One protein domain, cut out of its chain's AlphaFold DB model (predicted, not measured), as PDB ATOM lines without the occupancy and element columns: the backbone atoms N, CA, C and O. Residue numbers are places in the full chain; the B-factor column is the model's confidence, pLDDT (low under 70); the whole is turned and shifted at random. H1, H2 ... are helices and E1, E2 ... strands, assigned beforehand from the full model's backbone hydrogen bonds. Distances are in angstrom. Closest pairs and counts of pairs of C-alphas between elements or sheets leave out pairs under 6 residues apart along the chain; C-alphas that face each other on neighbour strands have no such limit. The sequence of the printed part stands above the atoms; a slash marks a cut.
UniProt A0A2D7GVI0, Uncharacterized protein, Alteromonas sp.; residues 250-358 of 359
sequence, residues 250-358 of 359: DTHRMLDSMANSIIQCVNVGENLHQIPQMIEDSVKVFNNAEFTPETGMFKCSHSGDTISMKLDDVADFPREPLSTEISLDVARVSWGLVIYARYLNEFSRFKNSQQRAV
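AT A GLANCE: This is residues 250 to 358 of the 359 residues of an uncharacterized protein of Alteromonas sp. (UniProt A0A2D7GVI0). A long straight helix, H2, crosses one face of a strongly twisted five-strand sheet; H1 crosses H2 on its side away from the sheet, and the sheet's other face is bare. Residues 351 to 358 stick out past the sheet. The 109 printed residues hold, in order, H1, E1, E2, E3, E4, E5 and H2; the antiparallel sheet runs E1 E2 E3 E4 E5, and the class is mixed. The whole is compact, radius of gyration of the C-alphas 14.2 A, yet elongated, spanning 52 by 32 by 27 A.

IN THESE COORDINATES: H1, residues 250 to 267, begins at C-alpha 250 (-9.946, -19.123, 48.804) and measures 25.7 A. E1 is 277 to 279, E2 282 to 286, E3 289 to 292, E4 297 to 302 and E5 305 to 310, 16.6 A. H2, residues 325 to 356, measures 47.0 A and ends at C-alpha 356 (8.575, -43.291, 50.971).

HOW THE PARTS SIT: The strands form a meander, each the antiparallel neighbour of the one before. Within hydrogen-bond range are N 279 and O 282, 2.7 A; N 283 and O 291, 2.7 A; N 299 and O 290, 2.8 A; and N 300 and O 307, 2.9 A. H2 is on the sheet, making two layers, a sheet with a helix on one face, at a height of 9.3 A. It runs slantwise to the strands, 52 degrees to E1 on the local plane; the closest C-alphas of E2 and H2, Val 285 and Gly 336, are 5.3 A apart. H1, not on the sheet, touches H2 with residues 254 to 262 alone, about perpendicular at 78 degrees; their closest C-alphas, Met 258 and Leu 337, are 5.2 A apart. In H1 and H2 every O i to N i+4 pair is within hydrogen-bond range.

THE WHOLE: The printed part has no cut. The C-alphas farthest apart, Thr 324 and Val 358, lie 52.2 A apart. The link E5 to H2 is long, 14 residues. Confidence is under 70 at residues 303, 321 to 324 and 355 to 358.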
ATOM      1  N   ASP A 250      -9.641 -17.819  48.217       90.19
ATOM      2  CA  ASP A 250      -9.946 -19.123  48.804       90.19
ATOM      3  C   ASP A 250     -11.148 -19.762  48.103       90.19
ATOM      4  O   ASP A 250     -11.107 -20.946  47.761       90.19
ATOM      5  N   THR A 251     -12.164 -18.965  47.784       88.88
ATOM      6  CA  THR A 251     -13.313 -19.360  46.968       88.88
ATOM      7  C   THR A 251     -12.869 -19.733  45.557       88.88
ATOM      8  O   THR A 251     -13.256 -20.788  45.054       88.88
ATOM      9  N   HIS A 252     -11.983 -18.940  44.944       88.75
ATOM     10  CA  HIS A 252     -11.395 -19.262  43.639       88.75
ATOM     11  C   HIS A 252     -10.669 -20.618  43.661       88.75
ATOM     12  O   HIS A 252     -10.982 -21.515  42.874       88.75
ATOM     13  N   ARG A 253      -9.808 -20.840  44.663       90.50
ATOM     14  CA  ARG A 253      -9.104 -22.119  44.858       90.50
ATOM     15  C   ARG A 253     -10.062 -23.293  45.061       90.50
ATOM     16  O   ARG A 253      -9.768 -24.409  44.625       90.50
ATOM     17  N   MET A 254     -11.188 -23.072  45.738       90.62
ATOM     18  CA  MET A 254     -12.205 -24.102  45.932       90.62
ATOM     19  C   MET A 254     -12.878 -24.475  44.609       90.62
ATOM     20  O   MET A 254     -12.962 -25.665  44.302       90.62
ATOM     21  N   LEU A 255     -13.271 -23.495  43.791       91.50
ATOM     22  CA  LEU A 255     -13.837 -23.749  42.463       91.50
ATOM     23  C   LEU A 255     -12.842 -24.469  41.542       91.50
ATOM     24  O   LEU A 255     -13.223 -25.419  40.858       91.50
ATOM     25  N   ASP A 256     -11.563 -24.093  41.578       91.12
ATOM     26  CA  ASP A 256     -10.490 -24.801  40.869       91.12
ATOM     27  C   ASP A 256     -10.375 -26.262  41.321       91.12
ATOM     28  O   ASP A 256     -10.219 -27.189  40.517       91.12
ATOM     29  N   SER A 257     -10.470 -26.502  42.627       91.00
ATOM     30  CA  SER A 257     -10.445 -27.848  43.195       91.00
ATOM     31  C   SER A 257     -11.646 -28.689  42.738       91.00
ATOM     32  O   SER A 257     -11.504 -29.871  42.404       91.00
ATOM     33  N   MET A 258     -12.823 -28.069  42.643       92.81
ATOM     34  CA  MET A 258     -14.044 -28.692  42.129       92.81
ATOM     35  C   MET A 258     -13.943 -28.991  40.627       92.81
ATOM     36  O   MET A 258     -14.252 -30.108  40.205       92.81
ATOM     37  N   ALA A 259     -13.435 -28.054  39.821       90.88
ATOM     38  CA  ALA A 259     -13.195 -28.256  38.392       90.88
ATOM     39  C   ALA A 259     -12.227 -29.426  38.142       90.88
ATOM     40  O   ALA A 259     -12.493 -30.311  37.324       90.88
ATOM     41  N   ASN A 260     -11.135 -29.490  38.911       89.69
ATOM     42  CA  ASN A 260     -10.190 -30.605  38.868       89.69
ATOM     43  C   ASN A 260     -10.842 -31.937  39.266       89.69
ATOM     44  O   ASN A 260     -10.583 -32.968  38.642       89.69
ATOM     45  N   SER A 261     -11.729 -31.922  40.261       90.06
ATOM     46  CA  SER A 261     -12.476 -33.105  40.700       90.06
ATOM     47  C   SER A 261     -13.366 -33.669  39.596       90.06
ATOM     48  O   SER A 261     -13.331 -34.874  39.349       90.06
ATOM     49  N   ILE A 262     -14.073 -32.808  38.855       89.19
ATOM     50  CA  ILE A 262     -14.858 -33.212  37.676       89.19
ATOM     51  C   ILE A 262     -13.972 -33.925  36.652       89.19
ATOM     52  O   ILE A 262     -14.335 -34.997  36.158       89.19
ATOM     53  N   ILE A 263     -12.800 -33.360  36.339       85.88
ATOM     54  CA  ILE A 263     -11.855 -33.955  35.382       85.88
ATOM     55  C   ILE A 263     -11.433 -35.353  35.849       85.88
ATOM     56  O   ILE A 263     -11.435 -36.297  35.055       85.88
ATOM     57  N   GLN A 264     -11.122 -35.519  37.137       84.88
ATOM     58  CA  GLN A 264     -10.739 -36.820  37.692       84.88
ATOM     59  C   GLN A 264     -11.890 -37.833  37.662       84.88
ATOM     60  O   GLN A 264     -11.668 -38.969  37.242       84.88
ATOM     61  N   CYS A 265     -13.115 -37.434  38.022       83.69
ATOM     62  CA  CYS A 265     -14.309 -38.277  37.890       83.69
ATOM     63  C   CYS A 265     -14.487 -38.769  36.445       83.69
ATOM     64  O   CYS A 265     -14.694 -39.958  36.196       83.69
ATOM     65  N   VAL A 266     -14.343 -37.871  35.468       79.31
ATOM     66  CA  VAL A 266     -14.429 -38.221  34.046       79.31
ATOM     67  C   VAL A 266     -13.340 -39.214  33.635       79.31
ATOM     68  O   VAL A 266     -13.630 -40.150  32.885       79.31
ATOM     69  N   ASN A 267     -12.106 -39.031  34.109       80.06
ATOM     70  CA  ASN A 267     -10.968 -39.886  33.758       80.06
ATOM     71  C   ASN A 267     -11.127 -41.323  34.263       80.06
ATOM     72  O   ASN A 267     -10.707 -42.255  33.578       80.06
ATOM     73  N   VAL A 268     -11.761 -41.516  35.423       75.88
ATOM     74  CA  VAL A 268     -12.047 -42.854  35.969       75.88
ATOM     75  C   VAL A 268     -13.364 -43.447  35.452       75.88
ATOM     76  O   VAL A 268     -13.691 -44.591  35.762       75.88
ATOM     77  N   GLY A 269     -14.092 -42.712  34.604       71.81
ATOM     78  CA  GLY A 269     -15.316 -43.182  33.957       71.81
ATOM     79  C   GLY A 269     -16.579 -43.055  34.808       71.81
ATOM     80  O   GLY A 269     -17.536 -43.788  34.553       71.81
ATOM     81  N   GLU A 270     -16.604 -42.144  35.789       79.25
ATOM     82  CA  GLU A 270     -17.813 -41.862  36.567       79.25
ATOM     83  C   GLU A 270     -18.983 -41.440  35.677       79.25
ATOM     84  O   GLU A 270     -18.831 -40.745  34.667       79.25
ATOM     85  N   ASN A 271     -20.187 -41.816  36.109       80.19
ATOM     86  CA  ASN A 271     -21.413 -41.306  35.522       80.19
ATOM     87  C   ASN A 271     -21.841 -40.027  36.250       80.19
ATOM     88  O   ASN A 271     -22.380 -40.085  37.351       80.19
ATOM     89  N   LEU A 272     -21.647 -38.889  35.595       86.75
ATOM     90  CA  LEU A 272     -22.017 -37.571  36.112       86.75
ATOM     91  C   LEU A 272     -23.482 -37.181  35.800       86.75
ATOM     92  O   LEU A 272     -23.856 -36.016  35.910       86.75
ATOM     93  N   HIS A 273     -24.335 -38.142  35.413       87.06
ATOM     94  CA  HIS A 273     -25.776 -37.919  35.220       87.06
ATOM     95  C   HIS A 273     -26.611 -37.971  36.506       87.06
ATOM     96  O   HIS A 273     -27.794 -37.648  36.461       87.06
ATOM     97  N   GLN A 274     -26.027 -38.391  37.630       87.19
ATOM     98  CA  GLN A 274     -26.718 -38.482  38.915       87.19
ATOM     99  C   GLN A 274     -26.180 -37.421  39.871       87.19
ATOM    100  O   GLN A 274     -24.973 -37.330  40.080       87.19
ATOM    101  N   ILE A 275     -27.093 -36.633  40.430       91.00
ATOM    102  CA  ILE A 275     -26.799 -35.632  41.456       91.00
ATOM    103  C   ILE A 275     -26.544 -36.359  42.788       91.00
ATOM    104  O   ILE A 275     -27.183 -37.389  43.035       91.00
ATOM    105  N   PRO A 276     -25.623 -35.865  43.639       93.31
ATOM    106  CA  PRO A 276     -25.394 -36.444  44.956       93.31
ATOM    107  C   PRO A 276     -26.682 -36.534  45.775       93.31
ATOM    108  O   PRO A 276     -27.454 -35.576  45.844       93.31
ATOM    109  N   GLN A 277     -26.911 -37.679  46.413       92.19
ATOM    110  CA  GLN A 277     -28.146 -37.940  47.155       92.19
ATOM    111  C   GLN A 277     -27.905 -38.824  48.377       92.19
ATOM    112  O   GLN A 277     -27.022 -39.683  48.374       92.19
ATOM    113  N   MET A 278     -28.730 -38.637  49.407       91.12
ATOM    114  CA  MET A 278     -28.747 -39.510  50.580       91.12
ATOM    115  C   MET A 278     -29.401 -40.855  50.231       91.12
ATOM    116  O   MET A 278     -30.471 -40.895  49.626       91.12
ATOM    117  N   ILE A 279     -28.761 -41.945  50.633       89.69
ATOM    118  CA  ILE A 279     -29.231 -43.325  50.570       89.69
ATOM    119  C   ILE A 279     -29.042 -43.912  51.969       89.69
ATOM    120  O   ILE A 279     -27.914 -44.184  52.385       89.69
ATOM    121  N   GLU A 280     -30.156 -44.094  52.682       88.44
ATOM    122  CA  GLU A 280     -30.158 -44.513  54.091       88.44
ATOM    123  C   GLU A 280     -29.291 -43.557  54.933       88.44
ATOM    124  O   GLU A 280     -29.588 -42.363  54.985       88.44
ATOM    125  N   ASP A 281     -28.205 -44.057  55.525       89.56
ATOM    126  CA  ASP A 281     -27.280 -43.293  56.374       89.56
ATOM    127  C   ASP A 281     -26.017 -42.823  55.627       89.56
ATOM    128  O   ASP A 281     -25.063 -42.314  56.223       89.56
ATOM    129  N   SER A 282     -25.984 -42.997  54.305       93.25
ATOM    130  CA  SER A 282     -24.854 -42.654  53.444       93.25
ATOM    131  C   SER A 282     -25.249 -41.651  52.369       93.25
ATOM    132  O   SER A 282     -26.380 -41.622  51.901       93.25
ATOM    133  N   VAL A 283     -24.309 -40.837  51.915       94.62
ATOM    134  CA  VAL A 283     -24.473 -40.004  50.731       94.62
ATOM    135  C   VAL A 283     -23.759 -40.680  49.576       94.62
ATOM    136  O   VAL A 283     -22.535 -40.826  49.582       94.62
ATOM    137  N   LYS A 284     -24.518 -41.038  48.543       93.94
ATOM    138  CA  LYS A 284     -23.947 -41.423  47.259       93.94
ATOM    139  C   LYS A 284     -23.471 -40.155  46.562       93.94
ATOM    140  O   LYS A 284     -24.283 -39.384  46.054       93.94
ATOM    141  N   VAL A 285     -22.159 -39.940  46.568       92.31
ATOM    142  CA  VAL A 285     -21.522 -38.758  45.980       92.31
ATOM    143  C   VAL A 285     -21.454 -38.909  44.465       92.31
ATOM    144  O   VAL A 285     -21.980 -38.079  43.735       92.31
ATOM    145  N   PHE A 286     -20.881 -40.021  44.003       89.31
ATOM    146  CA  PHE A 286     -20.862 -40.437  42.599       89.31
ATOM    147  C   PHE A 286     -21.119 -41.942  42.510       89.31
ATOM    148  O   PHE A 286     -21.360 -42.608  43.514       89.31
ATOM    149  N   ASN A 287     -21.094 -42.516  41.308       85.69
ATOM    150  CA  ASN A 287     -21.382 -43.940  41.142       85.69
ATOM    151  C   ASN A 287     -20.415 -44.843  41.907       85.69
ATOM    152  O   ASN A 287     -20.859 -45.839  42.472       85.69
ATOM    153  N   ASN A 288     -19.136 -44.480  41.944       86.25
ATOM    154  CA  ASN A 288     -18.118 -45.246  42.656       86.25
ATOM    155  C   ASN A 288     -17.684 -44.603  43.978       86.25
ATOM    156  O   ASN A 288     -16.676 -45.036  44.532       86.25
ATOM    157  N   ALA A 289     -18.389 -43.575  44.462       91.31
ATOM    158  CA  ALA A 289     -17.980 -42.794  45.623       91.31
ATOM    159  C   ALA A 289     -19.141 -42.565  46.597       91.31
ATOM    160  O   ALA A 289     -20.187 -42.034  46.221       91.31
ATOM    161  N   GLU A 290     -18.927 -42.925  47.856       95.19
ATOM    162  CA  GLU A 290     -19.916 -42.862  48.929       95.19
ATOM    163  C   GLU A 290     -19.287 -42.249  50.181       95.19
ATOM    164  O   GLU A 290     -18.121 -42.500  50.490       95.19
ATOM    165  N   PHE A 291     -20.058 -41.451  50.911       95.94
ATOM    166  CA  PHE A 291     -19.638 -40.836  52.164       95.94
ATOM    167  C   PHE A 291     -20.648 -41.134  53.266       95.94
ATOM    168  O   PHE A 291     -21.839 -40.929  53.070       95.94
ATOM    169  N   THR A 292     -20.193 -41.566  54.437       95.00
ATOM    170  CA  THR A 292     -21.051 -41.802  55.605       95.00
ATOM    171  C   THR A 292     -20.878 -40.653  56.603       95.00
ATOM    172  O   THR A 292     -19.859 -40.632  57.302       95.00
ATOM    173  N   PRO A 293     -21.841 -39.713  56.719       91.44
ATOM    174  CA  PRO A 293     -21.677 -38.514  57.543       91.44
ATOM    175  C   PRO A 293     -21.385 -38.797  59.018       91.44
ATOM    176  O   PRO A 293     -20.513 -38.158  59.591       91.44
ATOM    177  N   GLU A 294     -22.048 -39.793  59.615       89.19
ATOM    178  CA  GLU A 294     -21.882 -40.130  61.038       89.19
ATOM    179  C   GLU A 294     -20.444 -40.538  61.393       89.19
ATOM    180  O   GLU A 294     -19.940 -40.220  62.466       89.19
ATOM    181  N   THR A 295     -19.765 -41.238  60.481       91.31
ATOM    182  CA  THR A 295     -18.420 -41.781  60.730       91.31
ATOM    183  C   THR A 295     -17.309 -40.962  60.073       91.31
ATOM    184  O   THR A 295     -16.131 -41.191  60.357       91.31
ATOM    185  N   GLY A 296     -17.660 -40.038  59.173       92.38
ATOM    186  CA  GLY A 296     -16.712 -39.332  58.310       92.38
ATOM    187  C   GLY A 296     -16.012 -40.246  57.298       92.38
ATOM    188  O   GLY A 296     -14.994 -39.870  56.722       92.38
ATOM    189  N   MET A 297     -16.497 -41.473  57.086       95.31
ATOM    190  CA  MET A 297     -15.843 -42.427  56.194       95.31
ATOM    191  C   MET A 297     -16.220 -42.170  54.738       95.31
ATOM    192  O   MET A 297     -17.392 -42.212  54.374       95.31
ATOM    193  N   PHE A 298     -15.209 -41.977  53.895       95.25
ATOM    194  CA  PHE A 298     -15.340 -41.899  52.447       95.25
ATOM    195  C   PHE A 298     -14.841 -43.190  51.801       95.25
ATOM    196  O   PHE A 298     -13.705 -43.614  52.026       95.25
ATOM    197  N   LYS A 299     -15.685 -43.806  50.979       93.81
ATOM    198  CA  LYS A 299     -15.376 -45.019  50.224       93.81
ATOM    199  C   LYS A 299     -15.366 -44.696  48.743       93.81
ATOM    200  O   LYS A 299     -16.336 -44.157  48.221       93.81
ATOM    201  N   CYS A 300     -14.285 -45.053  48.063       90.75
ATOM    202  CA  CYS A 300     -14.164 -44.876  46.625       90.75
ATOM    203  C   CYS A 300     -13.628 -46.146  45.970       90.75
ATOM    204  O   CYS A 300     -12.598 -46.678  46.389       90.75
ATOM    205  N   SER A 301     -14.283 -46.596  44.903       85.50
ATOM    206  CA  SER A 301     -13.773 -47.681  44.067       85.50
ATOM    207  C   SER A 301     -12.873 -47.119  42.967       85.50
ATOM    208  O   SER A 301     -13.303 -46.296  42.164       85.50
ATOM    209  N   HIS A 302     -11.620 -47.571  42.910       71.62
ATOM    210  CA  HIS A 302     -10.639 -47.166  41.909       71.62
ATOM    211  C   HIS A 302     -10.001 -48.401  41.266       71.62
ATOM    212  O   HIS A 302      -9.327 -49.179  41.929       71.62
ATOM    213  N   SER A 303     -10.190 -48.580  39.955       69.50
ATOM    214  CA  SER A 303      -9.601 -49.695  39.187       69.50
ATOM    215  C   SER A 303      -9.905 -51.107  39.729       69.50
ATOM    216  O   SER A 303      -9.146 -52.037  39.479       69.50
ATOM    217  N   GLY A 304     -11.034 -51.278  40.426       72.38
ATOM    218  CA  GLY A 304     -11.460 -52.553  41.017       72.38
ATOM    219  C   GLY A 304     -11.171 -52.686  42.514       72.38
ATOM    220  O   GLY A 304     -11.800 -53.516  43.163       72.38
ATOM    221  N   ASP A 305     -10.316 -51.826  43.070       78.88
ATOM    222  CA  ASP A 305     -10.035 -51.785  44.503       78.88
ATOM    223  C   ASP A 305     -10.942 -50.769  45.199       78.88
ATOM    224  O   ASP A 305     -11.153 -49.662  44.702       78.88
ATOM    225  N   THR A 306     -11.477 -51.127  46.366       87.31
ATOM    226  CA  THR A 306     -12.233 -50.196  47.215       87.31
ATOM    227  C   THR A 306     -11.314 -49.620  48.279       87.31
ATOM    228  O   THR A 306     -10.763 -50.352  49.100       87.31
ATOM    229  N   ILE A 307     -11.178 -48.299  48.289       89.50
ATOM    230  CA  ILE A 307     -10.356 -47.570  49.250       89.50
ATOM    231  C   ILE A 307     -11.287 -46.828  50.195       89.50
ATOM    232  O   ILE A 307     -12.184 -46.110  49.759       89.50
ATOM    233  N   SER A 308     -11.075 -47.027  51.493       92.31
ATOM    234  CA  SER A 308     -11.814 -46.340  52.551       92.31
ATOM    235  C   SER A 308     -10.864 -45.414  53.293       92.31
ATOM    236  O   SER A 308      -9.826 -45.862  53.778       92.31
ATOM    237  N   MET A 309     -11.212 -44.137  53.391       92.94
ATOM    238  CA  MET A 309     -10.449 -43.146  54.147       92.94
ATOM    239  C   MET A 309     -11.388 -42.313  54.999       92.94
ATOM    240  O   MET A 309     -12.500 -41.999  54.584       92.94
ATOM    241  N   LYS A 310     -10.930 -41.956  56.195       93.81
ATOM    242  CA  LYS A 310     -11.651 -41.021  57.045       93.81
ATOM    243  C   LYS A 310     -11.365 -39.598  56.570       93.81
ATOM    244  O   LYS A 310     -10.205 -39.250  56.366       93.81
ATOM    245  N   LEU A 311     -12.414 -38.811  56.379       93.12
ATOM    246  CA  LEU A 311     -12.343 -37.383  56.104       93.12
ATOM    247  C   LEU A 311     -12.926 -36.648  57.310       93.12
ATOM    248  O   LEU A 311     -14.110 -36.790  57.612       93.12
ATOM    249  N   ASP A 312     -12.085 -35.878  57.991       86.00
ATOM    250  CA  ASP A 312     -12.503 -35.053  59.122       86.00
ATOM    251  C   ASP A 312     -12.981 -33.661  58.638       86.00
ATOM    252  O   ASP A 312     -12.718 -33.244  57.501       86.00
ATOM    253  N   ASP A 313     -13.719 -32.951  59.497       84.06
ATOM    254  CA  ASP A 313     -14.203 -31.573  59.291       84.06
ATOM    255  C   ASP A 313     -14.995 -31.342  57.991       84.06
ATOM    256  O   ASP A 313     -14.839 -30.328  57.298       84.06
ATOM    257  N   VAL A 314     -15.830 -32.309  57.615       87.00
ATOM    258  CA  VAL A 314     -16.685 -32.249  56.424       87.00
ATOM    259  C   VAL A 314     -17.997 -31.532  56.751       87.00
ATOM    260  O   VAL A 314     -18.629 -31.829  57.759       87.00
ATOM    261  N   ALA A 315     -18.411 -30.594  55.894       87.38
ATOM    262  CA  ALA A 315     -19.692 -29.903  56.036       87.38
ATOM    263  C   ALA A 315     -20.878 -30.873  55.911       87.38
ATOM    264  O   ALA A 315     -20.783 -31.896  55.228       87.38
ATOM    265  N   ASP A 316     -22.018 -30.528  56.502       90.38
ATOM    266  CA  ASP A 316     -23.225 -31.343  56.392       90.38
ATOM    267  C   ASP A 316     -23.753 -31.407  54.955       90.38
ATOM    268  O   ASP A 316     -23.678 -30.447  54.186       90.38
ATOM    269  N   PHE A 317     -24.308 -32.566  54.591       92.31
ATOM    270  CA  PHE A 317     -24.964 -32.735  53.297       92.31
ATOM    271  C   PHE A 317     -26.210 -31.837  53.204       92.31
ATOM    272  O   PHE A 317     -27.041 -31.889  54.117       92.31
ATOM    273  N   PRO A 318     -26.410 -31.079  52.108       91.00
ATOM    274  CA  PRO A 318     -27.599 -30.247  51.931       91.00
ATOM    275  C   PRO A 318     -28.890 -31.079  51.823       91.00
ATOM    276  O   PRO A 318     -29.134 -31.781  50.832       91.00
ATOM    277  N   ARG A 319     -29.733 -31.004  52.863       84.38
ATOM    278  CA  ARG A 319     -30.987 -31.777  52.993       84.38
ATOM    279  C   ARG A 319     -32.263 -30.937  52.869       84.38
ATOM    280  O   ARG A 319     -33.316 -31.514  52.616       84.38
ATOM    281  N   GLU A 320     -32.193 -29.623  53.076       71.44
ATOM    282  CA  GLU A 320     -33.386 -28.783  53.245       71.44
ATOM    283  C   GLU A 320     -34.067 -28.399  51.915       71.44
ATOM    284  O   GLU A 320     -33.377 -28.086  50.950       71.44
ATOM    285  N   PRO A 321     -35.414 -28.356  51.859       56.09
ATOM    286  CA  PRO A 321     -36.182 -27.993  50.663       56.09
ATOM    287  C   PRO A 321     -36.399 -26.475  50.497       56.09
ATOM    288  O   PRO A 321     -37.320 -26.064  49.799       56.09
ATOM    289  N   LEU A 322     -35.621 -25.622  51.176       46.66
ATOM    290  CA  LEU A 322     -35.893 -24.175  51.243       46.66
ATOM    291  C   LEU A 322     -35.411 -23.368  50.031       46.66
ATOM    292  O   LEU A 322     -35.681 -22.171  49.956       46.66
ATOM    293  N   SER A 323     -34.760 -24.000  49.062       51.47
ATOM    294  CA  SER A 323     -34.430 -23.374  47.788       51.47
ATOM    295  C   SER A 323     -35.217 -24.035  46.662       51.47
ATOM    296  O   SER A 323     -35.615 -25.196  46.770       51.47
ATOM    297  N   THR A 324     -35.421 -23.311  45.562       57.41
ATOM    298  CA  THR A 324     -35.815 -23.905  44.276       57.41
ATOM    299  C   THR A 324     -35.025 -25.204  44.051       57.41
ATOM    300  O   THR A 324     -33.852 -25.281  44.435       57.41
ATOM    301  N   GLU A 325     -35.656 -26.248  43.491       76.12
ATOM    302  CA  GLU A 325     -35.048 -27.592  43.356       76.12
ATOM    303  C   GLU A 325     -33.617 -27.528  42.788       76.12
ATOM    304  O   GLU A 325     -32.729 -28.262  43.215       76.12
ATOM    305  N   ILE A 326     -33.375 -26.556  41.906       87.81
ATOM    306  CA  ILE A 326     -32.100 -26.307  41.240       87.81
ATOM    307  C   ILE A 326     -31.018 -25.794  42.189       87.81
ATOM    308  O   ILE A 326     -29.925 -26.348  42.179       87.81
ATOM    309  N   SER A 327     -31.274 -24.793  43.034       87.25
ATOM    310  CA  SER A 327     -30.245 -24.306  43.967       87.25
ATOM    311  C   SER A 327     -29.881 -25.366  45.016       87.25
ATOM    312  O   SER A 327     -28.729 -25.457  45.442       87.25
ATOM    313  N   LEU A 328     -30.823 -26.246  45.379       89.31
ATOM    314  CA  LEU A 328     -30.527 -27.384  46.253       89.31
ATOM    315  C   LEU A 328     -29.619 -28.388  45.539       89.31
ATOM    316  O   LEU A 328     -28.653 -28.889  46.116       89.31
ATOM    317  N   ASP A 329     -29.900 -28.663  44.270       91.88
ATOM    318  CA  ASP A 329     -29.073 -29.516  43.426       91.88
ATOM    319  C   ASP A 329     -27.672 -28.928  43.193       91.88
ATOM    320  O   ASP A 329     -26.684 -29.665  43.263       91.88
ATOM    321  N   VAL A 330     -27.553 -27.607  43.021       93.38
ATOM    322  CA  VAL A 330     -26.269 -26.891  42.979       93.38
ATOM    323  C   VAL A 330     -25.503 -27.084  44.282       93.38
ATOM    324  O   VAL A 330     -24.330 -27.467  44.247       93.38
ATOM    325  N   ALA A 331     -26.152 -26.898  45.435       92.44
ATOM    326  CA  ALA A 331     -25.523 -27.093  46.737       92.44
ATOM    327  C   ALA A 331     -25.037 -28.541  46.925       92.44
ATOM    328  O   ALA A 331     -23.905 -28.768  47.356       92.44
ATOM    329  N   ARG A 332     -25.854 -29.534  46.549       93.75
ATOM    330  CA  ARG A 332     -25.506 -30.964  46.631       93.75
ATOM    331  C   ARG A 332     -24.336 -31.328  45.729       93.75
ATOM    332  O   ARG A 332     -23.419 -32.019  46.173       93.75
ATOM    333  N   VAL A 333     -24.348 -30.863  44.478       94.75
ATOM    334  CA  VAL A 333     -23.237 -31.061  43.538       94.75
ATOM    335  C   VAL A 333     -21.968 -30.407  44.066       94.75
ATOM    336  O   VAL A 333     -20.911 -31.040  44.063       94.75
ATOM    337  N   SER A 334     -22.073 -29.177  44.570       94.50
ATOM    338  CA  SER A 334     -20.933 -28.436  45.100       94.50
ATOM    339  C   SER A 334     -20.312 -29.154  46.294       94.50
ATOM    340  O   SER A 334     -19.110 -29.415  46.306       94.50
ATOM    341  N   TRP A 335     -21.146 -29.587  47.240       94.56
ATOM    342  CA  TRP A 335     -20.745 -30.405  48.382       94.56
ATOM    343  C   TRP A 335     -20.045 -31.701  47.948       94.56
ATOM    344  O   TRP A 335     -18.960 -32.024  48.438       94.56
ATOM    345  N   GLY A 336     -20.621 -32.419  46.979       94.56
ATOM    346  CA  GLY A 336     -20.068 -33.684  46.498       94.56
ATOM    347  C   GLY A 336     -18.697 -33.522  45.842       94.56
ATOM    348  O   GLY A 336     -17.782 -34.304  46.107       94.56
ATOM    349  N   LEU A 337     -18.528 -32.470  45.039       94.81
ATOM    350  CA  LEU A 337     -17.251 -32.140  44.407       94.81
ATOM    351  C   LEU A 337     -16.193 -31.718  45.427       94.81
ATOM    352  O   LEU A 337     -15.054 -32.168  45.323       94.81
ATOM    353  N   VAL A 338     -16.556 -30.915  46.432       93.88
ATOM    354  CA  VAL A 338     -15.635 -30.504  47.505       93.88
ATOM    355  C   VAL A 338     -15.139 -31.710  48.301       93.88
ATOM    356  O   VAL A 338     -13.940 -31.837  48.555       93.88
ATOM    357  N   ILE A 339     -16.028 -32.630  48.676       94.00
ATOM    358  CA  ILE A 339     -15.622 -33.828  49.423       94.00
ATOM    359  C   ILE A 339     -14.763 -34.745  48.568       94.00
ATOM    360  O   ILE A 339     -13.749 -35.251  49.050       94.00
ATOM    361  N   TYR A 340     -15.120 -34.940  47.300       93.38
ATOM    362  CA  TYR A 340     -14.297 -35.737  46.401       93.38
ATOM    363  C   TYR A 340     -12.902 -35.121  46.219       93.38
ATOM    364  O   TYR A 340     -11.905 -35.839  46.255       93.38
ATOM    365  N   ALA A 341     -12.801 -33.792  46.131       91.81
ATOM    366  CA  ALA A 341     -11.521 -33.091  46.096       91.81
ATOM    367  C   ALA A 341     -10.677 -33.362  47.352       91.81
ATOM    368  O   ALA A 341      -9.483 -33.662  47.263       91.81
ATOM    369  N   ARG A 342     -11.301 -33.305  48.537       91.88
ATOM    370  CA  ARG A 342     -10.643 -33.642  49.809       91.88
ATOM    371  C   ARG A 342     -10.159 -35.088  49.828       91.88
ATOM    372  O   ARG A 342      -9.005 -35.329  50.173       91.88
ATOM    373  N   TYR A 343     -10.996 -36.027  49.385       92.50
ATOM    374  CA  TYR A 343     -10.611 -37.428  49.222       92.50
ATOM    375  C   TYR A 343      -9.374 -37.576  48.327       92.50
ATOM    376  O   TYR A 343      -8.424 -38.257  48.706       92.50
ATOM    377  N   LEU A 344      -9.339 -36.917  47.164       90.19
ATOM    378  CA  LEU A 344      -8.201 -36.991  46.240       90.19
ATOM    379  C   LEU A 344      -6.901 -36.458  46.862       90.19
ATOM    380  O   LEU A 344      -5.825 -37.024  46.631       90.19
ATOM    381  N   ASN A 345      -6.992 -35.398  47.665       89.38
ATOM    382  CA  ASN A 345      -5.850 -34.841  48.385       89.38
ATOM    383  C   ASN A 345      -5.301 -35.820  49.432       89.38
ATOM    384  O   ASN A 345      -4.096 -36.093  49.440       89.38
ATOM    385  N   GLU A 346      -6.166 -36.400  50.264       89.69
ATOM    386  CA  GLU A 346      -5.763 -37.401  51.261       89.69
ATOM    387  C   GLU A 346      -5.235 -38.680  50.607       89.69
ATOM    388  O   GLU A 346      -4.198 -39.216  51.007       89.69
ATOM    389  N   PHE A 347      -5.857 -39.115  49.512       88.88
ATOM    390  CA  PHE A 347      -5.405 -40.281  48.762       88.88
ATOM    391  C   PHE A 347      -3.985 -40.096  48.218       88.88
ATOM    392  O   PHE A 347      -3.157 -41.010  48.260       88.88
ATOM    393  N   SER A 348      -3.687 -38.896  47.721       87.12
ATOM    394  CA  SER A 348      -2.367 -38.552  47.198       87.12
ATOM    395  C   SER A 348      -1.313 -38.530  48.310       87.12
ATOM    396  O   SER A 348      -0.208 -39.044  48.122       87.12
ATOM    397  N   ARG A 349      -1.654 -38.005  49.497       86.44
ATOM    398  CA  ARG A 349      -0.788 -38.050  50.691       86.44
ATOM    399  C   ARG A 349      -0.497 -39.487  51.117       86.44
ATOM    400  O   ARG A 349       0.668 -39.838  51.314       86.44
ATOM    401  N   PHE A 350      -1.529 -40.324  51.180       84.31
ATOM    402  CA  PHE A 350      -1.405 -41.741  51.501       84.31
ATOM    403  C   PHE A 350      -0.470 -42.469  50.524       84.31
ATOM    404  O   PHE A 350       0.512 -43.077  50.951       84.31
ATOM    405  N   LYS A 351      -0.677 -42.328  49.208       82.38
ATOM    406  CA  LYS A 351       0.207 -42.921  48.188       82.38
ATOM    407  C   LYS A 351       1.666 -42.484  48.335       82.38
ATOM    408  O   LYS A 351       2.567 -43.321  48.279       82.38
ATOM    409  N   ASN A 352       1.899 -41.195  48.571       79.00
ATOM    410  CA  ASN A 352       3.248 -40.657  48.749       79.00
ATOM    411  C   ASN A 352       3.928 -41.186  50.024       79.00
ATOM    412  O   ASN A 352       5.130 -41.446  50.011       79.00
ATOM    413  N   SER A 353       3.178 -41.383  51.115       75.44
ATOM    414  CA  SER A 353       3.716 -42.004  52.336       75.44
ATOM    415  C   SER A 353       4.093 -43.474  52.140       75.44
ATOM    416  O   SER A 353       5.142 -43.896  52.624       75.44
ATOM    417  N   GLN A 354       3.310 -44.235  51.367       70.00
ATOM    418  CA  GLN A 354       3.635 -45.628  51.060       70.00
ATOM    419  C   GLN A 354       4.870 -45.750  50.165       70.00
ATOM    420  O   GLN A 354       5.708 -46.608  50.409       70.00
ATOM    421  N   GLN A 355       5.040 -44.867  49.176       62.47
ATOM    422  CA  GLN A 355       6.240 -44.867  48.329       62.47
ATOM    423  C   GLN A 355       7.516 -44.523  49.107       62.47
ATOM    424  O   GLN A 355       8.564 -45.100  48.838       62.47
ATOM    425  N   ARG A 356       7.436 -43.625  50.099       57.09
ATOM    426  CA  ARG A 356       8.575 -43.291  50.971       57.09
ATOM    427  C   ARG A 356       8.943 -44.400  51.957       57.09
ATOM    428  O   ARG A 356      10.082 -44.438  52.395       57.09
ATOM    429  N   ALA A 357       8.009 -45.286  52.300       53.84
ATOM    430  CA  ALA A 357       8.254 -46.414  53.200       53.84
ATOM    431  C   ALA A 357       8.942 -47.616  52.515       53.84
ATOM    432  O   ALA A 357       9.301 -48.574  53.194       53.84
ATOM    433  N   VAL A 358       9.106 -47.581  51.186       48.19
ATOM    434  CA  VAL A 358       9.689 -48.663  50.365       48.19
ATOM    435  C   VAL A 358      11.111 -48.310  49.871       48.19
ATOM    436  O   VAL A 358      11.668 -49.023  49.041       48.19
TER     437      VAL A 358